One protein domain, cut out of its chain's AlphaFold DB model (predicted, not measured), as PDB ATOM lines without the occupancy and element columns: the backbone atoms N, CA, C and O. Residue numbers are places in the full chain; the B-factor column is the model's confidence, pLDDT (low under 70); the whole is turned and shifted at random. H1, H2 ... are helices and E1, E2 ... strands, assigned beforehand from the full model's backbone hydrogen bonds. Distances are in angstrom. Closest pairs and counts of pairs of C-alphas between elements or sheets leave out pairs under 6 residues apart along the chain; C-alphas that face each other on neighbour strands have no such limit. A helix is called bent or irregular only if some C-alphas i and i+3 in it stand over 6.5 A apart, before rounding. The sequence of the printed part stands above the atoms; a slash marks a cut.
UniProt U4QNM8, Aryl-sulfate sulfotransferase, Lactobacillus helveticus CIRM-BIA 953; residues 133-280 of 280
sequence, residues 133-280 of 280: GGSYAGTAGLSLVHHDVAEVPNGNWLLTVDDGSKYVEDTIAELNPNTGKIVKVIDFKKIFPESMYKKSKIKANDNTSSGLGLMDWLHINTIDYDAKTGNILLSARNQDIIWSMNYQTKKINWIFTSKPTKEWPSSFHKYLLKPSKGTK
ATOM      1  N   GLY A 133     145.672 115.694  90.725       47.19
ATOM      2  CA  GLY A 133     144.257 115.453  90.434       47.19
ATOM      3  C   GLY A 133     143.464 114.825  91.590       47.19
ATOM      4  O   GLY A 133     143.644 113.648  91.882       47.19
ATOM      5  N   GLY A 134     142.523 115.593  92.153       48.62
ATOM      6  CA  GLY A 134     141.437 115.106  93.016       48.62
ATOM      7  C   GLY A 134     141.597 115.363  94.525       48.62
ATOM      8  O   GLY A 134     142.654 115.133  95.093       48.62
ATOM      9  N   SER A 135     140.503 115.843  95.137       49.06
ATOM     10  CA  SER A 135     140.153 116.082  96.562       49.06
ATOM     11  C   SER A 135     141.077 116.856  97.515       49.06
ATOM     12  O   SER A 135     140.552 117.420  98.468       49.06
ATOM     13  N   TYR A 136     142.389 116.944  97.295       53.25
ATOM     14  CA  TYR A 136     143.323 117.519  98.287       53.25
ATOM     15  C   TYR A 136     143.544 119.036  98.166       53.25
ATOM     16  O   TYR A 136     144.017 119.679  99.096       53.25
ATOM     17  N   ALA A 137     143.145 119.641  97.044       47.00
ATOM     18  CA  ALA A 137     143.332 121.068  96.748       47.00
ATOM     19  C   ALA A 137     142.406 122.021  97.548       47.00
ATOM     20  O   ALA A 137     142.219 123.174  97.162       47.00
ATOM     21  N   GLY A 138     141.789 121.537  98.630       51.44
ATOM     22  CA  GLY A 138     140.775 122.245  99.416       51.44
ATOM     23  C   GLY A 138     141.197 122.603 100.839       51.44
ATOM     24  O   GLY A 138     140.337 122.996 101.626       51.44
ATOM     25  N   THR A 139     142.474 122.461 101.203       54.25
ATOM     26  CA  THR A 139     142.940 122.866 102.533       54.25
ATOM     27  C   THR A 139     142.743 124.374 102.700       54.25
ATOM     28  O   THR A 139     143.142 125.173 101.852       54.25
ATOM     29  N   ALA A 140     142.061 124.773 103.773       54.62
ATOM     30  CA  ALA A 140     141.674 126.150 104.066       54.62
ATOM     31  C   ALA A 140     142.901 127.042 104.351       54.62
ATOM     32  O   ALA A 140     143.165 127.403 105.488       54.62
ATOM     33  N   GLY A 141     143.687 127.371 103.325       57.00
ATOM     34  CA  GLY A 141     144.901 128.181 103.450       57.00
ATOM     35  C   GLY A 141     146.140 127.442 103.970       57.00
ATOM     36  O   GLY A 141     147.194 128.068 104.057       57.00
ATOM     37  N   LEU A 142     146.060 126.138 104.258       66.19
ATOM     38  CA  LEU A 142     147.192 125.361 104.778       66.19
ATOM     39  C   LEU A 142     148.131 124.858 103.673       66.19
ATOM     40  O   LEU A 142     147.713 124.616 102.533       66.19
ATOM     41  N   SER A 143     149.403 124.684 104.040       76.38
ATOM     42  CA  SER A 143     150.360 123.865 103.294       76.38
ATOM     43  C   SER A 143     149.808 122.439 103.169       76.38
ATOM     44  O   SER A 143     149.297 121.905 104.144       76.38
ATOM     45  N   LEU A 144     149.866 121.817 101.986       85.94
ATOM     46  CA  LEU A 144     149.322 120.462 101.820       85.94
ATOM     47  C   LEU A 144     150.165 119.421 102.560       85.94
ATOM     48  O   LEU A 144     149.618 118.508 103.166       85.94
ATOM     49  N   VAL A 145     151.486 119.532 102.439       89.00
ATOM     50  CA  VAL A 145     152.450 118.657 103.107       89.00
ATOM     51  C   VAL A 145     152.872 119.346 104.399       89.00
ATOM     52  O   VAL A 145     153.184 120.534 104.353       89.00
ATOM     53  N   HIS A 146     152.874 118.642 105.533       87.94
ATOM     54  CA  HIS A 146     153.084 119.298 106.835       87.94
ATOM     55  C   HIS A 146     154.433 118.987 107.492       87.94
ATOM     56  O   HIS A 146     155.055 119.906 108.020       87.94
ATOM     57  N   HIS A 147     154.943 117.752 107.450       92.44
ATOM     58  CA  HIS A 147     156.135 117.415 108.234       92.44
ATOM     59  C   HIS A 147     157.185 116.584 107.513       92.44
ATOM     60  O   HIS A 147     158.356 116.958 107.581       92.44
ATOM     61  N   ASP A 148     156.806 115.493 106.846       95.00
ATOM     62  CA  ASP A 148     157.806 114.485 106.496       95.00
ATOM     63  C   ASP A 148     157.530 113.730 105.192       95.00
ATOM     64  O   ASP A 148     156.409 113.730 104.663       95.00
ATOM     65  N   VAL A 149     158.585 113.097 104.673       96.44
ATOM     66  CA  VAL A 149     158.584 112.311 103.441       96.44
ATOM     67  C   VAL A 149     159.418 111.045 103.614       96.44
ATOM     68  O   VAL A 149     160.560 111.123 104.036       96.44
ATOM     69  N   ALA A 150     158.898 109.898 103.173       97.19
ATOM     70  CA  ALA A 150     159.681 108.667 103.045       97.19
ATOM     71  C   ALA A 150     159.699 108.159 101.598       97.19
ATOM     72  O   ALA A 150     158.655 108.086 100.943       97.19
ATOM     73  N   GLU A 151     160.864 107.748 101.100       96.94
ATOM     74  CA  GLU A 151     160.979 107.064  99.808       96.94
ATOM     75  C   GLU A 151     160.711 105.558  99.954       96.94
ATOM     76  O   GLU A 151     161.248 104.887 100.835       96.94
ATOM     77  N   VAL A 152     159.877 105.008  99.070       96.31
ATOM     78  CA  VAL A 152     159.562 103.570  99.018       96.31
ATOM     79  C   VAL A 152     160.264 102.882  97.834       96.31
ATOM     80  O   VAL A 152     160.621 103.545  96.864       96.31
ATOM     81  N   PRO A 153     160.435 101.539  97.832       94.69
ATOM     82  CA  PRO A 153     161.315 100.840  96.883       94.69
ATOM     83  C   PRO A 153     160.927 100.956  95.408       94.69
ATOM     84  O   PRO A 153     161.747 100.700  94.533       94.69
ATOM     85  N   ASN A 154     159.677 101.316  95.112       94.62
ATOM     86  CA  ASN A 154     159.225 101.590  93.747       94.62
ATOM     87  C   ASN A 154     159.590 103.013  93.267       94.62
ATOM     88  O   ASN A 154     159.180 103.392  92.171       94.62
ATOM     89  N   GLY A 155     160.327 103.791  94.069       95.25
ATOM     90  CA  GLY A 155     160.722 105.172  93.787       95.25
ATOM     91  C   GLY A 155     159.614 106.203  94.021       95.25
ATOM     92  O   GLY A 155     159.764 107.353  93.618       95.25
ATOM     93  N   ASN A 156     158.485 105.805  94.617       97.00
ATOM     94  CA  ASN A 156     157.446 106.743  95.039       97.00
ATOM     95  C   ASN A 156     157.787 107.368  96.399       97.00
ATOM     96  O   ASN A 156     158.627 106.863  97.144       97.00
ATOM     97  N   TRP A 157     157.080 108.443  96.743       97.12
ATOM     98  CA  TRP A 157     157.257 109.165  98.001       97.12
ATOM     99  C   TRP A 157     155.979 109.136  98.830       97.12
ATOM    100  O   TRP A 157     154.900 109.433  98.322       97.12
ATOM    101  N   LEU A 158     156.095 108.785 100.105       97.19
ATOM    102  CA  LEU A 158     155.026 108.864 101.089       97.19
ATOM    103  C   LEU A 158     155.117 110.210 101.791       97.19
ATOM    104  O   LEU A 158     156.081 110.457 102.499       97.19
ATOM    105  N   LEU A 159     154.126 111.068 101.584       95.88
ATOM    106  CA  LEU A 159     154.077 112.425 102.118       95.88
ATOM    107  C   LEU A 159     153.094 112.476 103.287       95.88
ATOM    108  O   LEU A 159     151.975 111.970 103.145       95.88
ATOM    109  N   THR A 160     153.460 113.119 104.396       94.81
ATOM    110  CA  THR A 160     152.473 113.497 105.419       94.81
ATOM    111  C   THR A 160     151.644 114.672 104.894       94.81
ATOM    112  O   THR A 160     152.203 115.708 104.532       94.81
ATOM    113  N   VAL A 161     150.323 114.507 104.769       91.75
ATOM    114  CA  VAL A 161     149.453 115.500 104.121       91.75
ATOM    115  C   VAL A 161     148.179 115.797 104.897       91.75
ATOM    116  O   VAL A 161     147.625 114.932 105.575       91.75
ATOM    117  N   ASP A 162     147.657 116.999 104.686       88.38
ATOM    118  CA  ASP A 162     146.289 117.355 105.038       88.38
ATOM    119  C   ASP A 162     145.308 116.925 103.943       88.38
ATOM    120  O   ASP A 162     145.493 117.202 102.758       88.38
ATOM    121  N   ASP A 163     144.217 116.261 104.332       83.56
ATOM    122  CA  ASP A 163     143.216 115.742 103.393       83.56
ATOM    123  C   ASP A 163     142.124 116.753 102.996       83.56
ATOM    124  O   ASP A 163     141.194 116.416 102.260       83.56
ATOM    125  N   GLY A 164     142.235 117.993 103.482       81.88
ATOM    126  CA  GLY A 164     141.236 119.049 103.309       81.88
ATOM    127  C   GLY A 164     140.000 118.891 104.201       81.88
ATOM    128  O   GLY A 164     139.081 119.709 104.119       81.88
ATOM    129  N   SER A 165     139.944 117.864 105.052       85.75
ATOM    130  CA  SER A 165     138.884 117.720 106.044       85.75
ATOM    131  C   SER A 165     139.128 118.622 107.261       85.75
ATOM    132  O   SER A 165     140.132 119.320 107.377       85.75
ATOM    133  N   LYS A 166     138.189 118.608 108.216       88.00
ATOM    134  CA  LYS A 166     138.374 119.309 109.496       88.00
ATOM    135  C   LYS A 166     139.416 118.651 110.406       88.00
ATOM    136  O   LYS A 166     139.728 119.224 111.444       88.00
ATOM    137  N   TYR A 167     139.840 117.426 110.097       92.25
ATOM    138  CA  TYR A 167     140.863 116.704 110.840       92.25
ATOM    139  C   TYR A 167     142.165 116.815 110.061       92.25
ATOM    140  O   TYR A 167     142.211 116.421 108.902       92.25
ATOM    141  N   VAL A 168     143.172 117.403 110.692       92.25
ATOM    142  CA  VAL A 168     144.454 117.712 110.053       92.25
ATOM    143  C   VAL A 168     145.540 116.763 110.533       92.25
ATOM    144  O   VAL A 168     145.396 116.117 111.578       92.25
ATOM    145  N   GLU A 169     146.606 116.685 109.744       93.31
ATOM    146  CA  GLU A 169     147.838 115.964 110.052       93.31
ATOM    147  C   GLU A 169     147.635 114.479 110.397       93.31
ATOM    148  O   GLU A 169     148.287 113.913 111.281       93.31
ATOM    149  N   ASP A 170     146.683 113.835 109.715       95.56
ATOM    150  CA  ASP A 170     146.252 112.461 109.984       95.56
ATOM    151  C   ASP A 170     146.197 111.564 108.734       95.56
ATOM    152  O   ASP A 170     145.557 110.506 108.743       95.56
ATOM    153  N   THR A 171     146.862 111.977 107.652       94.88
ATOM    154  CA  THR A 171     146.812 111.292 106.357       94.88
ATOM    155  C   THR A 171     148.194 111.203 105.702       94.88
ATOM    156  O   THR A 171     149.009 112.114 105.795       94.88
ATOM    157  N   ILE A 172     148.456 110.088 105.010       96.19
ATOM    158  CA  ILE A 172     149.628 109.905 104.136       96.19
ATOM    159  C   ILE A 172     149.164 109.761 102.691       96.19
ATOM    160  O   ILE A 172     148.244 108.983 102.409       96.19
ATOM    161  N   ALA A 173     149.844 110.437 101.768       94.00
ATOM    162  CA  ALA A 173     149.649 110.275 100.332       94.00
ATOM    163  C   ALA A 173     150.918 109.733  99.660       94.00
ATOM    164  O   ALA A 173     152.013 110.229  99.891       94.00
ATOM    165  N   GLU A 174     150.772 108.720  98.805       94.94
ATOM    166  CA  GLU A 174     151.857 108.197  97.969       94.94
ATOM    167  C   GLU A 174     151.877 108.949  96.636       94.94
ATOM    168  O   GLU A 174     150.979 108.769  95.808       94.94
ATOM    169  N   LEU A 175     152.899 109.773  96.421       93.75
ATOM    170  CA  LEU A 175     153.171 110.479  95.175       93.75
ATOM    171  C   LEU A 175     154.095 109.637  94.290       93.75
ATOM    172  O   LEU A 175     155.182 109.247  94.705       93.75
ATOM    173  N   ASN A 176     153.693 109.408  93.040       94.50
ATOM    174  CA  ASN A 176     154.587 108.897  92.007       94.50
ATOM    175  C   ASN A 176     155.301 110.079  91.324       94.50
ATOM    176  O   ASN A 176     154.646 110.815  90.576       94.50
ATOM    177  N   PRO A 177     156.621 110.262  91.515       92.88
ATOM    178  CA  PRO A 177     157.328 111.446  91.033       92.88
ATOM    179  C   PRO A 177     157.612 111.428  89.524       92.88
ATOM    180  O   PRO A 177     157.986 112.452  88.960       92.88
ATOM    181  N   ASN A 178     157.419 110.297  88.839       93.06
ATOM    182  CA  ASN A 178     157.537 110.227  87.378       93.06
ATOM    183  C   ASN A 178     156.268 110.722  86.678       93.06
ATOM    184  O   ASN A 178     156.324 111.226  85.561       93.06
ATOM    185  N   THR A 179     155.114 110.567  87.330       90.50
ATOM    186  CA  THR A 179     153.813 110.970  86.769       90.50
ATOM    187  C   THR A 179     153.225 112.208  87.435       90.50
ATOM    188  O   THR A 179     152.283 112.786  86.894       90.50
ATOM    189  N   GLY A 180     153.737 112.594  88.607       87.38
ATOM    190  CA  GLY A 180     153.158 113.651  89.429       87.38
ATOM    191  C   GLY A 180     151.727 113.327  89.852       87.38
ATOM    192  O   GLY A 180     150.863 114.190  89.778       87.38
ATOM    193  N   LYS A 181     151.425 112.074  90.210       86.88
ATOM    194  CA  LYS A 181     150.078 111.658  90.637       86.88
ATOM    195  C   LYS A 181     150.112 111.005  92.008       86.88
ATOM    196  O   LYS A 181     151.020 110.227  92.297       86.88
ATOM    197  N   ILE A 182     149.079 111.269  92.805       89.50
ATOM    198  CA  ILE A 182     148.812 110.493  94.015       89.50
ATOM    199  C   ILE A 182     148.238 109.139  93.602       89.50
ATOM    200  O   ILE A 182     147.224 109.076  92.908       89.50
ATOM    201  N   VAL A 183     148.899 108.057  94.007       91.88
ATOM    202  CA  VAL A 183     148.537 106.679  93.628       91.88
ATOM    203  C   VAL A 183     147.978 105.864  94.795       91.88
ATOM    204  O   VAL A 183     147.331 104.840  94.578       91.88
ATOM    205  N   LYS A 184     148.183 106.317  96.036       91.94
ATOM    206  CA  LYS A 184     147.638 105.690  97.246       91.94
ATOM    207  C   LYS A 184     147.427 106.727  98.339       91.94
ATOM    208  O   LYS A 184     148.165 107.700  98.432       91.94
ATOM    209  N   VAL A 185     146.443 106.463  99.193       93.00
ATOM    210  CA  VAL A 185     146.153 107.240 100.401       93.00
ATOM    211  C   VAL A 185     146.009 106.295 101.594       93.00
ATOM    212  O   VAL A 185     145.391 105.219 101.497       93.00
ATOM    213  N   ILE A 186     146.570 106.701 102.728       95.56
ATOM    214  CA  ILE A 186     146.376 106.080 104.037       95.56
ATOM    215  C   ILE A 186     145.741 107.135 104.943       95.56
ATOM    216  O   ILE A 186     146.410 108.048 105.401       95.56
ATOM    217  N   ASP A 187     144.437 107.000 105.162       95.19
ATOM    218  CA  ASP A 187     143.654 107.852 106.059       95.19
ATOM    219  C   ASP A 187     143.561 107.171 107.429       95.19
ATOM    220  O   ASP A 187     142.932 106.110 107.563       95.19
ATOM    221  N   PHE A 188     144.198 107.754 108.446       96.88
ATOM    222  CA  PHE A 188     144.284 107.133 109.766       96.88
ATOM    223  C   PHE A 188     142.970 107.149 110.542       96.88
ATOM    224  O   PHE A 188     142.808 106.343 111.462       96.88
ATOM    225  N   LYS A 189     141.978 107.936 110.111       95.38
ATOM    226  CA  LYS A 189     140.609 107.880 110.648       95.38
ATOM    227  C   LYS A 189     139.934 106.537 110.356       95.38
ATOM    228  O   LYS A 189     139.029 106.134 111.079       95.38
ATOM    229  N   LYS A 190     140.391 105.814 109.324       95.81
ATOM    230  CA  LYS A 190     139.924 104.456 108.979       95.81
ATOM    231  C   LYS A 190     140.683 103.348 109.707       95.81
ATOM    232  O   LYS A 190     140.298 102.185 109.610       95.81
ATOM    233  N   ILE A 191     141.778 103.691 110.384       95.69
ATOM    234  CA  ILE A 191     142.659 102.741 111.065       95.69
ATOM    235  C   ILE A 191     142.445 102.815 112.572       95.69
ATOM    236  O   ILE A 191     142.287 101.775 113.206       95.69
ATOM    237  N   PHE A 192     142.425 104.017 113.146       95.56
ATOM    238  CA  PHE A 192     142.266 104.220 114.582       95.56
ATOM    239  C   PHE A 192     140.794 104.360 115.001       95.56
ATOM    240  O   PHE A 192     139.935 104.701 114.187       95.56
ATOM    241  N   PRO A 193     140.470 104.098 116.282       92.06
ATOM    242  CA  PRO A 193     139.108 104.198 116.794       92.06
ATOM    243  C   PRO A 193     138.498 105.589 116.612       92.06
ATOM    244  O   PRO A 193     139.111 106.595 116.976       92.06
ATOM    245  N   GLU A 194     137.230 105.644 116.189       93.50
ATOM    246  CA  GLU A 194     136.546 106.921 115.947       93.50
ATOM    247  C   GLU A 194     136.514 107.854 117.159       93.50
ATOM    248  O   GLU A 194     136.523 109.080 117.034       93.50
ATOM    249  N   SER A 195     136.481 107.275 118.360       91.19
ATOM    250  CA  SER A 195     136.489 108.031 119.604       91.19
ATOM    251  C   SER A 195     137.749 108.873 119.784       91.19
ATOM    252  O   SER A 195     137.658 109.895 120.458       91.19
ATOM    253  N   MET A 196     138.888 108.480 119.200       91.38
ATOM    254  CA  MET A 196     140.141 109.230 119.323       91.38
ATOM    255  C   MET A 196     140.046 110.594 118.633       91.38
ATOM    256  O   MET A 196     140.493 111.584 119.205       91.38
ATOM    257  N   TYR A 197     139.389 110.676 117.470       93.81
ATOM    258  CA  TYR A 197     139.248 111.934 116.734       93.81
ATOM    259  C   TYR A 197     137.919 112.654 116.996       93.81
ATOM    260  O   TYR A 197     137.906 113.873 117.163       93.81
ATOM    261  N   LYS A 198     136.783 111.947 117.114       94.19
ATOM    262  CA  LYS A 198     135.471 112.590 117.356       94.19
ATOM    263  C   LYS A 198     135.368 113.243 118.735       94.19
ATOM    264  O   LYS A 198     134.653 114.230 118.873       94.19
ATOM    265  N   LYS A 199     136.054 112.697 119.747       92.06
ATOM    266  CA  LYS A 199     136.084 113.252 121.114       92.06
ATOM    267  C   LYS A 199     137.331 114.091 121.394       92.06
ATOM    268  O   LYS A 199     137.461 114.599 122.509       92.06
ATOM    269  N   SER A 200     138.238 114.220 120.421       92.00
ATOM    270  CA  SER A 200     139.413 115.073 120.574       92.00
ATOM    271  C   SER A 200     138.974 116.504 120.868       92.00
ATOM    272  O   SER A 200     138.006 117.009 120.301       92.00
ATOM    273  N   LYS A 201     139.700 117.154 121.774       92.88
ATOM    274  CA  LYS A 201     139.572 118.588 122.061       92.88
ATOM    275  C   LYS A 201     140.810 119.364 121.609       92.88
ATOM    276  O   LYS A 201     140.894 120.562 121.861       92.88
ATOM    277  N   ILE A 202     141.760 118.677 120.974       93.75
ATOM    278  CA  ILE A 202     143.008 119.257 120.495       93.75
ATOM    279  C   ILE A 202     142.701 119.947 119.170       93.75
ATOM    280  O   ILE A 202     142.351 119.301 118.181       93.75
ATOM    281  N   LYS A 203     142.735 121.275 119.194       92.56
ATOM    282  CA  LYS A 203     142.525 122.116 118.017       92.56
ATOM    283  C   LYS A 203     143.867 122.396 117.361       92.56
ATOM    284  O   LYS A 203     144.852 122.574 118.076       92.56
ATOM    285  N   ALA A 204     143.863 122.510 116.039       88.56
ATOM    286  CA  ALA A 204     144.992 123.090 115.331       88.56
ATOM    287  C   ALA A 204     145.157 124.546 115.803       88.56
ATOM    288  O   ALA A 204     144.170 125.285 115.926       88.56
ATOM    289  N   ASN A 205     146.372 124.919 116.197       82.88
ATOM    290  CA  ASN A 205     146.635 126.210 116.837       82.88
ATOM    291  C   ASN A 205     148.011 126.781 116.478       82.88
ATOM    292  O   ASN A 205     148.662 127.435 117.294       82.88
ATOM    293  N   ASP A 206     148.476 126.502 115.269       77.81
ATOM    294  CA  ASP A 206     149.616 127.205 114.694       77.81
ATOM    295  C   ASP A 206     149.155 128.517 114.023       77.81
ATOM    296  O   ASP A 206     147.971 128.861 113.991       77.81
ATOM    297  N   ASN A 207     150.114 129.280 113.497       71.06
ATOM    298  CA  ASN A 207     149.844 130.590 112.905       71.06
ATOM    299  C   ASN A 207     148.976 130.537 111.638       71.06
ATOM    300  O   ASN A 207     148.392 131.561 111.291       71.06
ATOM    301  N   THR A 208     148.924 129.406 110.930       71.31
ATOM    302  CA  THR A 208     148.187 129.258 109.667       71.31
ATOM    303  C   THR A 208     146.839 128.561 109.861       71.31
ATOM    304  O   THR A 208     145.933 128.776 109.060       71.31
ATOM    305  N   SER A 209     146.668 127.784 110.936       76.06
ATOM    306  CA  SER A 209     145.457 127.003 111.222       76.06
ATOM    307  C   SER A 209     144.571 127.568 112.340       76.06
ATOM    308  O   SER A 209     143.389 127.209 112.439       76.06
ATOM    309  N   SER A 210     145.101 128.463 113.184       78.44
ATOM    310  CA  SER A 210     144.348 129.014 114.314       78.44
ATOM    311  C   SER A 210     143.107 129.788 113.851       78.44
ATOM    312  O   SER A 210     143.146 130.604 112.933       78.44
ATOM    313  N   GLY A 211     141.969 129.517 114.495       79.94
ATOM    314  CA  GLY A 211     140.678 130.130 114.161       79.94
ATOM    315  C   GLY A 211     139.888 129.431 113.048       79.94
ATOM    316  O   GLY A 211     138.698 129.702 112.909       79.94
ATOM    317  N   LEU A 212     140.478 128.466 112.330       82.81
ATOM    318  CA  LEU A 212     139.800 127.732 111.250       82.81
ATOM    319  C   LEU A 212     138.873 126.603 111.740       82.81
ATOM    320  O   LEU A 212     138.195 125.956 110.946       82.81
ATOM    321  N   GLY A 213     138.834 126.340 113.050       85.88
ATOM    322  CA  GLY A 213     138.005 125.276 113.632       85.88
ATOM    323  C   GLY A 213     138.504 123.856 113.333       85.88
ATOM    324  O   GLY A 213     137.738 122.900 113.477       85.88
ATOM    325  N   LEU A 214     139.768 123.724 112.927       90.06
ATOM    326  CA  LEU A 214     140.412 122.456 112.598       90.06
ATOM    327  C   LEU A 214     140.814 121.679 113.860       90.06
ATOM    328  O   LEU A 214     141.114 122.251 114.913       90.06
ATOM    329  N   MET A 215     140.794 120.354 113.744       93.00
ATOM    330  CA  MET A 215     141.022 119.395 114.818       93.00
ATOM    331  C   MET A 215     142.297 118.609 114.544       93.00
ATOM    332  O   MET A 215     142.343 117.766 113.652       93.00
ATOM    333  N   ASP A 216     143.304 118.847 115.366       94.31
ATOM    334  CA  ASP A 216     144.624 118.251 115.233       94.31
ATOM    335  C   ASP A 216     144.761 117.097 116.231       94.31
ATOM    336  O   ASP A 216     145.353 117.201 117.303       94.31
ATOM    337  N   TRP A 217     144.050 116.001 115.963       95.88
ATOM    338  CA  TRP A 217     143.942 114.906 116.925       95.88
ATOM    339  C   TRP A 217     145.151 113.969 116.893       95.88
ATOM    340  O   TRP A 217     145.463 113.405 117.938       95.88
ATOM    341  N   LEU A 218     145.800 113.777 115.740       95.88
ATOM    342  CA  LEU A 218     146.898 112.821 115.569       95.88
ATOM    343  C   LEU A 218     148.256 113.530 115.509       95.88
ATOM    344  O   LEU A 218     149.088 113.261 116.378       95.88
ATOM    345  N   HIS A 219     148.431 114.472 114.576       95.81
ATOM    346  CA  HIS A 219     149.663 115.246 114.367       95.81
ATOM    347  C   HIS A 219     150.863 114.356 114.027       95.81
ATOM    348  O   HIS A 219     151.715 114.078 114.879       95.81
ATOM    349  N   ILE A 220     150.864 113.802 112.810       96.81
ATOM    350  CA  ILE A 220     151.931 112.914 112.332       96.81
ATOM    351  C   ILE A 220     153.160 113.733 111.950       96.81
ATOM    352  O   ILE A 220     153.161 114.434 110.944       96.81
ATOM    353  N   ASN A 221     154.248 113.562 112.694       92.19
ATOM    354  CA  ASN A 221     155.462 114.356 112.479       92.19
ATOM    355  C   ASN A 221     156.522 113.637 111.674       92.19
ATOM    356  O   ASN A 221     157.454 114.273 111.192       92.19
ATOM    357  N   THR A 222     156.442 112.313 111.613       95.31
ATOM    358  CA  THR A 222     157.495 111.510 111.011       95.31
ATOM    359  C   THR A 222     156.908 110.272 110.371       95.31
ATOM    360  O   THR A 222     156.020 109.633 110.952       95.31
ATOM    361  N   ILE A 223     157.435 109.929 109.203       97.38
ATOM    362  CA  ILE A 223     157.215 108.665 108.519       97.38
ATOM    363  C   ILE A 223     158.561 108.116 108.056       97.38
ATOM    364  O   ILE A 223     159.325 108.797 107.395       97.38
ATOM    365  N   ASP A 224     158.816 106.853 108.365       97.31
ATOM    366  CA  ASP A 224     159.970 106.119 107.856       97.31
ATOM    367  C   ASP A 224     159.500 104.822 107.196       97.31
ATOM    368  O   ASP A 224     158.514 104.213 107.631       97.31
ATOM    369  N   TYR A 225     160.184 104.400 106.135       97.50
ATOM    370  CA  TYR A 225     159.919 103.128 105.473       97.50
ATOM    371  C   TYR A 225     161.064 102.148 105.725       97.50
ATOM    372  O   TYR A 225     162.171 102.294 105.211       97.50
ATOM    373  N   ASP A 226     160.763 101.064 106.436       96.50
ATOM    374  CA  ASP A 226     161.718  99.990 106.665       96.50
ATOM    375  C   ASP A 226     161.696  98.997 105.495       96.50
ATOM    376  O   ASP A 226     160.850  98.097 105.412       96.50
ATOM    377  N   ALA A 227     162.685  99.120 104.610       93.31
ATOM    378  CA  ALA A 227     162.852  98.236 103.462       93.31
ATOM    379  C   ALA A 227     163.079  96.761 103.826       93.31
ATOM    380  O   ALA A 227     162.766  95.892 103.011       93.31
ATOM    381  N   LYS A 228     163.572  96.449 105.033       95.06
ATOM    382  CA  LYS A 228     163.802  95.059 105.457       95.06
ATOM    383  C   LYS A 228     162.498  94.342 105.773       95.06
ATOM    384  O   LYS A 228     162.395  93.138 105.550       95.06
ATOM    385  N   THR A 229     161.520  95.063 106.312       96.50
ATOM    386  CA  THR A 229     160.253  94.475 106.765       96.50
ATOM    387  C   THR A 229     159.055  94.858 105.899       96.50
ATOM    388  O   THR A 229     157.995  94.242 106.019       96.50
ATOM    389  N   GLY A 230     159.201  95.845 105.010       96.81
ATOM    390  CA  GLY A 230     158.103  96.377 104.200       96.81
ATOM    391  C   GLY A 230     157.062  97.132 105.029       96.81
ATOM    392  O   GLY A 230     155.886  97.207 104.651       96.81
ATOM    393  N   ASN A 231     157.470  97.641 106.189       98.25
ATOM    394  CA  ASN A 231     156.617  98.373 107.109       98.25
ATOM    395  C   ASN A 231     156.902  99.870 107.029       98.25
ATOM    396  O   ASN A 231     158.007 100.283 106.698       98.25
ATOM    397  N   ILE A 232     155.905 100.665 107.403       98.19
ATOM    398  CA  ILE A 232     156.102 102.074 107.738       98.19
ATOM    399  C   ILE A 232     156.089 102.240 109.254       98.19
ATOM    400  O   ILE A 232     155.294 101.593 109.951       98.19
ATOM    401  N   LEU A 233     156.982 103.089 109.748       98.25
ATOM    402  CA  LEU A 233     157.055 103.542 111.128       98.25
ATOM    403  C   LEU A 233     156.586 104.992 111.172       98.25
ATOM    404  O   LEU A 233     157.063 105.816 110.399       98.25
ATOM    405  N   LEU A 234     155.645 105.300 112.058       98.44
ATOM    406  CA  LEU A 234     155.105 106.649 112.194       98.44
ATOM    407  C   LEU A 234     155.173 107.124 113.636       98.44
ATOM    408  O   LEU A 234     155.064 106.322 114.567       98.44
ATOM    409  N   SER A 235     155.299 108.437 113.802       97.81
ATOM    410  CA  SER A 235     155.239 109.125 115.090       97.81
ATOM    411  C   SER A 235     154.141 110.179 115.065       97.81
ATOM    412  O   SER A 235     154.096 111.001 114.149       97.81
ATOM    413  N   ALA A 236     153.262 110.156 116.067       96.56
ATOM    414  CA  ALA A 236     152.161 111.099 116.198       96.56
ATOM    415  C   ALA A 236     152.186 111.788 117.564       96.56
ATOM    416  O   ALA A 236     151.996 111.161 118.614       96.56
ATOM    417  N   ARG A 237     152.404 113.104 117.532       94.31
ATOM    418  CA  ARG A 237     152.648 113.942 118.710       94.31
ATOM    419  C   ARG A 237     151.441 113.997 119.634       94.31
ATOM    420  O   ARG A 237     151.584 113.807 120.835       94.31
ATOM    421  N   ASN A 238     150.247 114.231 119.095       94.88
ATOM    422  CA  ASN A 238     149.067 114.535 119.914       94.88
ATOM    423  C   ASN A 238     148.415 113.281 120.518       94.88
ATOM    424  O   ASN A 238     147.456 113.371 121.290       94.88
ATOM    425  N   GLN A 239     148.946 112.100 120.195       92.94
ATOM    426  CA  GLN A 239     148.513 110.833 120.770       92.94
ATOM    427  C   GLN A 239     149.571 110.155 121.645       92.94
ATOM    428  O   GLN A 239     149.233 109.135 122.247       92.94
ATOM    429  N   ASP A 240     150.783 110.708 121.760       93.25
ATOM    430  CA  ASP A 240     151.926 110.067 122.422       93.25
ATOM    431  C   ASP A 240     152.129 108.627 121.919       93.25
ATOM    432  O   ASP A 240     152.214 107.671 122.705       93.25
ATOM    433  N   ILE A 241     152.109 108.457 120.591       95.56
ATOM    434  CA  ILE A 241     152.258 107.149 119.953       95.56
ATOM    435  C   ILE A 241     153.340 107.143 118.879       95.56
ATOM    436  O   ILE A 241     153.448 108.052 118.059       95.56
ATOM    437  N   ILE A 242     154.064 106.032 118.845       97.94
ATOM    438  CA  ILE A 242     154.829 105.566 117.694       97.94
ATOM    439  C   ILE A 242     154.236 104.215 117.306       97.94
ATOM    440  O   ILE A 242     153.935 103.403 118.180       97.94
ATOM    441  N   TRP A 243     154.045 103.931 116.024       98.19
ATOM    442  CA  TRP A 243     153.535 102.623 115.612       98.19
ATOM    443  C   TRP A 243     154.159 102.147 114.314       98.19
ATOM    444  O   TRP A 243     154.490 102.933 113.429       98.19
ATOM    445  N   SER A 244     154.271 100.828 114.205       98.44
ATOM    446  CA  SER A 244     154.621 100.154 112.962       98.44
ATOM    447  C   SER A 244     153.373  99.559 112.332       98.44
ATOM    448  O   SER A 244     152.527  98.969 113.015       98.44
ATOM    449  N   MET A 245     153.271  99.656 111.011       98.25
ATOM    450  CA  MET A 245     152.234  98.981 110.241       98.25
ATOM    451  C   MET A 245     152.763  98.494 108.898       98.25
ATOM    452  O   MET A 245     153.649  99.102 108.300       98.25
ATOM    453  N   ASN A 246     152.180  97.412 108.395       97.75
ATOM    454  CA  ASN A 246     152.494  96.926 107.063       97.75
ATOM    455  C   ASN A 246     151.994  97.915 106.004       97.75
ATOM    456  O   ASN A 246     150.799  98.223 105.945       97.75
ATOM    457  N   TYR A 247     152.908  98.374 105.150       96.69
ATOM    458  CA  TYR A 247     152.634  99.385 104.133       96.69
ATOM    459  C   TYR A 247     151.583  98.934 103.107       96.69
ATOM    460  O   TYR A 247     150.703  99.704 102.714       96.69
ATOM    461  N   GLN A 248     151.640  97.669 102.687       94.06
ATOM    462  CA  GLN A 248     150.761  97.137 101.648       94.06
ATOM    463  C   GLN A 248     149.361  96.840 102.191       94.06
ATOM    464  O   GLN A 248     148.361  97.252 101.603       94.06
ATOM    465  N   THR A 249     149.273  96.146 103.330       95.88
ATOM    466  CA  THR A 249     147.990  95.690 103.887       95.88
ATOM    467  C   THR A 249     147.329  96.708 104.808       95.88
ATOM    468  O   THR A 249     146.196  96.486 105.230       95.88
ATOM    469  N   LYS A 250     148.042  97.778 105.182       95.62
ATOM    470  CA  LYS A 250     147.615  98.804 106.145       95.62
ATOM    471  C   LYS A 250     147.260  98.254 107.534       95.62
ATOM    472  O   LYS A 250     146.435  98.823 108.245       95.62
ATOM    473  N   LYS A 251     147.863  97.126 107.925       96.69
ATOM    474  CA  LYS A 251     147.604  96.475 109.220       96.69
ATOM    475  C   LYS A 251     148.653  96.904 110.235       96.69
ATOM    476  O   LYS A 251     149.840  96.847 109.933       96.69
ATOM    477  N   ILE A 252     148.209  97.297 111.425       98.19
ATOM    478  CA  ILE A 252     149.094  97.625 112.547       98.19
ATOM    479  C   ILE A 252     149.825  96.360 113.001       98.19
ATOM    480  O   ILE A 252     149.199  95.317 113.201       98.19
ATOM    481  N   ASN A 253     151.137  96.485 113.184       98.12
ATOM    482  CA  ASN A 253     151.981  95.449 113.768       98.12
ATOM    483  C   ASN A 253     152.030  95.626 115.288       98.12
ATOM    484  O   ASN A 253     151.687  94.716 116.040       98.12
ATOM    485  N   TRP A 254     152.412  96.825 115.729       98.19
ATOM    486  CA  TRP A 254     152.515  97.193 117.135       98.19
ATOM    487  C   TRP A 254     152.402  98.710 117.321       98.19
ATOM    488  O   TRP A 254     152.637  99.475 116.388       98.19
ATOM    489  N   ILE A 255     152.064  99.133 118.539       98.19
ATOM    490  CA  ILE A 255     151.969 100.525 118.989       98.19
ATOM    491  C   ILE A 255     152.805 100.667 120.261       98.19
ATOM    492  O   ILE A 255     152.582  99.966 121.249       98.19
ATOM    493  N   PHE A 256     153.742 101.602 120.243       97.12
ATOM    494  CA  PHE A 256     154.457 102.089 121.409       97.12
ATOM    495  C   PHE A 256     153.777 103.360 121.916       97.12
ATOM    496  O   PHE A 256     153.630 104.328 121.174       97.12
ATOM    497  N   THR A 257     153.320 103.351 123.166       94.94
ATOM    498  CA  THR A 257     152.591 104.474 123.760       94.94
ATOM    499  C   THR A 257     152.777 104.512 125.268       94.94
ATOM    500  O   THR A 257     152.937 103.472 125.906       94.94
ATOM    501  N   SER A 258     152.710 105.713 125.840       90.19
ATOM    502  CA  SER A 258     152.635 105.927 127.288       90.19
ATOM    503  C   SER A 258     151.216 105.748 127.846       90.19
ATOM    504  O   SER A 258     151.044 105.609 129.060       90.19
ATOM    505  N   LYS A 259     150.185 105.738 126.987       91.25
ATOM    506  CA  LYS A 259     148.782 105.685 127.413       91.25
ATOM    507  C   LYS A 259     148.432 104.332 128.039       91.25
ATOM    508  O   LYS A 259     148.677 103.293 127.418       91.25
ATOM    509  N   PRO A 260     147.791 104.306 129.223       90.62
ATOM    510  CA  PRO A 260     147.358 103.067 129.859       90.62
ATOM    511  C   PRO A 260     146.466 102.215 128.948       90.62
ATOM    512  O   PRO A 260     145.544 102.723 128.314       90.62
ATOM    513  N   THR A 261     146.648 100.890 128.956       92.19
ATOM    514  CA  THR A 261     145.860  99.948 128.133       92.19
ATOM    515  C   THR A 261     144.343 100.120 128.290       92.19
ATOM    516  O   THR A 261     143.609  99.983 127.318       92.19
ATOM    517  N   LYS A 262     143.860 100.479 129.487       91.25
ATOM    518  CA  LYS A 262     142.431 100.730 129.764       91.25
ATOM    519  C   LYS A 262     141.829 101.904 128.976       91.25
ATOM    520  O   LYS A 262     140.613 101.972 128.847       91.25
ATOM    521  N   GLU A 263     142.657 102.822 128.480       89.50
ATOM    522  CA  GLU A 263     142.228 103.965 127.660       89.50
ATOM    523  C   GLU A 263     142.118 103.601 126.173       89.50
ATOM    524  O   GLU A 263     141.550 104.356 125.385       89.50
ATOM    525  N   TRP A 264     142.605 102.417 125.792       91.69
ATOM    526  CA  TRP A 264     142.467 101.865 124.453       91.69
ATOM    527  C   TRP A 264     141.277 100.904 124.372       91.69
ATOM    528  O   TRP A 264     141.030 100.144 125.314       91.69
ATOM    529  N   PRO A 265     140.573 100.844 123.227       91.31
ATOM    530  CA  PRO A 265     139.596  99.792 122.981       91.31
ATOM    531  C   PRO A 265     140.234  98.403 123.060       91.31
ATOM    532  O   PRO A 265     141.358  98.202 122.599       91.31
ATOM    533  N   SER A 266     139.489  97.419 123.566       93.38
ATOM    534  CA  SER A 266     139.983  96.045 123.744       93.38
ATOM    535  C   SER A 266     140.536  95.419 122.459       93.38
ATOM    536  O   SER A 266     141.490  94.648 122.510       93.38
ATOM    537  N   SER A 267     140.005  95.794 121.290       94.12
ATOM    538  CA  SER A 267     140.504  95.335 119.985       94.12
ATOM    539  C   SER A 267     141.940  95.781 119.667       94.12
ATOM    540  O   SER A 267     142.602  95.136 118.850       94.12
ATOM    541  N   PHE A 268     142.436  96.836 120.321       95.44
ATOM    542  CA  PHE A 268     143.785  97.380 120.137       95.44
ATOM    543  C   PHE A 268     144.807  96.853 121.142       95.44
ATOM    544  O   PHE A 268     146.005  96.972 120.902       95.44
ATOM    545  N   HIS A 269     144.366  96.222 122.236       95.56
ATOM    546  CA  HIS A 269     145.256  95.764 123.313       95.56
ATOM    547  C   HIS A 269     146.354  94.820 122.815       95.56
ATOM    548  O   HIS A 269     147.462  94.847 123.341       95.56
ATOM    549  N   LYS A 270     146.073  94.028 121.774       96.38
ATOM    550  CA  LYS A 270     147.038  93.100 121.165       96.38
ATOM    551  C   LYS A 270     148.192  93.781 120.421       96.38
ATOM    552  O   LYS A 270     149.200  93.130 120.186       96.38
ATOM    553  N   TYR A 271     148.042  95.050 120.038       97.56
ATOM    554  CA  TYR A 271     149.090  95.806 119.351       97.56
ATOM    555  C   TYR A 271     149.967  96.590 120.328       97.56
ATOM    556  O   TYR A 271     151.064  96.990 119.960       97.56
ATOM    557  N   LEU A 272     149.504  96.838 121.556       96.94
ATOM    558  CA  LEU A 272     150.250  97.651 122.512       96.94
ATOM    559  C   LEU A 272     151.511  96.910 122.966       96.94
ATOM    560  O   LEU A 272     151.432  95.804 123.511       96.94
ATOM    561  N   LEU A 273     152.670  97.535 122.765       95.69
ATOM    562  CA  LEU A 273     153.926  97.024 123.294       95.69
ATOM    563  C   LEU A 273     153.887  97.032 124.821       95.69
ATOM    564  O   LEU A 273     153.388  97.961 125.455       95.69
ATOM    565  N   LYS A 274     154.440  95.972 125.410       90.06
ATOM    566  CA  LYS A 274     154.600  95.848 126.856       90.06
ATOM    567  C   LYS A 274     156.071  96.049 127.195       90.06
ATOM    568  O   LYS A 274     156.905  95.399 126.562       90.06
ATOM    569  N   PRO A 275     156.406  96.897 128.179       84.81
ATOM    570  CA  PRO A 275     157.782  97.010 128.629       84.81
ATOM    571  C   PRO A 275     158.256  95.654 129.158       84.81
ATOM    572  O   PRO A 275     157.558  94.980 129.923       84.81
ATOM    573  N   SER A 276     159.447  95.237 128.738       84.31
ATOM    574  CA  SER A 276     160.145  94.114 129.360       84.31
ATOM    575  C   SER A 276     160.672  94.514 130.744       84.31
ATOM    576  O   SER A 276     160.831  95.697 131.049       84.31
ATOM    577  N   LYS A 277     160.970  93.537 131.610       80.19
ATOM    578  CA  LYS A 277     161.601  93.825 132.910       80.19
ATOM    579  C   LYS A 277     162.895  94.624 132.703       80.19
ATOM    580  O   LYS A 277     163.756  94.197 131.945       80.19
ATOM    581  N   GLY A 278     163.036  95.744 133.413       71.00
ATOM    582  CA  GLY A 278     164.238  96.588 133.379       71.00
ATOM    583  C   GLY A 278     164.192  97.749 132.381       71.00
ATOM    584  O   GLY A 278     165.090  98.582 132.406       71.00
ATOM    585  N   THR A 279     163.147  97.853 131.559       64.38
ATOM    586  CA  THR A 279     162.884  99.047 130.745       64.38
ATOM    587  C   THR A 279     162.146 100.062 131.630       64.38
ATOM    588  O   THR A 279     160.988  99.829 131.981       64.38
ATOM    589  N   LYS A 280     162.853 101.102 132.095       50.19
ATOM    590  CA  LYS A 280     162.288 102.220 132.874       50.19
ATOM    591  C   LYS A 280     161.866 103.356 131.959       50.19
ATOM    592  O   LYS A 280     162.609 103.597 130.983       50.19
TER     593      LYS A 280
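Overview. This is residues 133 to 280 of the 280 residues of the protein "Aryl-sulfate sulfotransferase" of Lactobacillus helveticus CIRM-BIA 953 (UniProt U4QNM8). Two twisted sheets of four strands each, set like two neighbouring blades, are only partly face to face: E5, the edge strand of the second sheet, packs on E1 and E2 of the first, while E4 and E8 lie far out on either side. The long link after the small helix H1 loops past one end of the strands, and H2 sits beside the far edge strand E8, followed by a tail to residue 280. The printed part has 148 residues, with eight named strands and two named helices in the order E1 E2 E3 E4 H1 E5 E6 E7 E8 H2; under half of the residues are in named elements, and the class is mostly strand. Both sheets are antiparallel, in the orders E1 E2 E3 E4 and E5 E6 E7 E8. The whole is compact, with a radius of gyration of the C-alphas of 15.9 A and spans of 49 by 40 by 25 A.

Along the chain. E1, residues 145 to 151, begins at C-alpha 145 at (152.450, 118.657, 103.107) and is 14.8 A long. E2 is residues 157 to 161, E3 residues 171 to 176, 16.5 A, and E4 residues 181 to 187, 17.1 A. H1 is residues 194 to 198. E5, residues 220 to 226, is 17.2 A long and begins at C-alpha 220 at (151.931, 112.914, 112.332). E6 is residues 231 to 236, E7 residues 241 to 246 and E8 residues 252 to 257. H2, residues 266 to 271, ends at C-alpha 271 at (149.090, 95.806, 119.351); it is irregular, with C-alphas 267 and 270 7.0 A apart.

Arrangement. Each sheet is a meander, each strand the antiparallel neighbour of the one before. In the first, strongly twisted, N 150 and O 158 of E1 and E2 are 2.9 A apart, N 159 and O 173 of E2 and E3 2.8 A, and N 174 and O 184 of E3 and E4 2.8 A. The two sheets form a sandwich, two sheets face to face, their best planes 21 degrees apart. The closest C-alphas of E1 and E5 are those of His 147 and Asn 221, 5.3 A apart; E4 and E5 are apart. In the second sheet, N 224 and O 233 of E5 and E6 are 2.9 A apart, N 234 and O 243 of E6 and E7 3.0 A, and N 242 and O 256 of E7 and E8 2.9 A. H1 is not on either sheet. H2 is on the second sheet at a height over the sheet of 5.4 A, over none of its strands; its closest C-alphas with E8 are those of Tyr 271 and Trp 254, 4.3 A apart. In H1 every O i to N i+4 pair is within hydrogen-bond range; in H2 0 of 2 are, beside 2 of 3 O i to N i+3 pairs.

Size, cuts and confidence. The two C-alphas farthest apart, those of Gly 133 and Gly 278, are 51.0 A apart. The printed part has no cut. The link from H1 to E5, 21 residues, is long. The mean pLDDT of the printed part is 89.3; residues 133 to 142 and 279 to 280 are under 70.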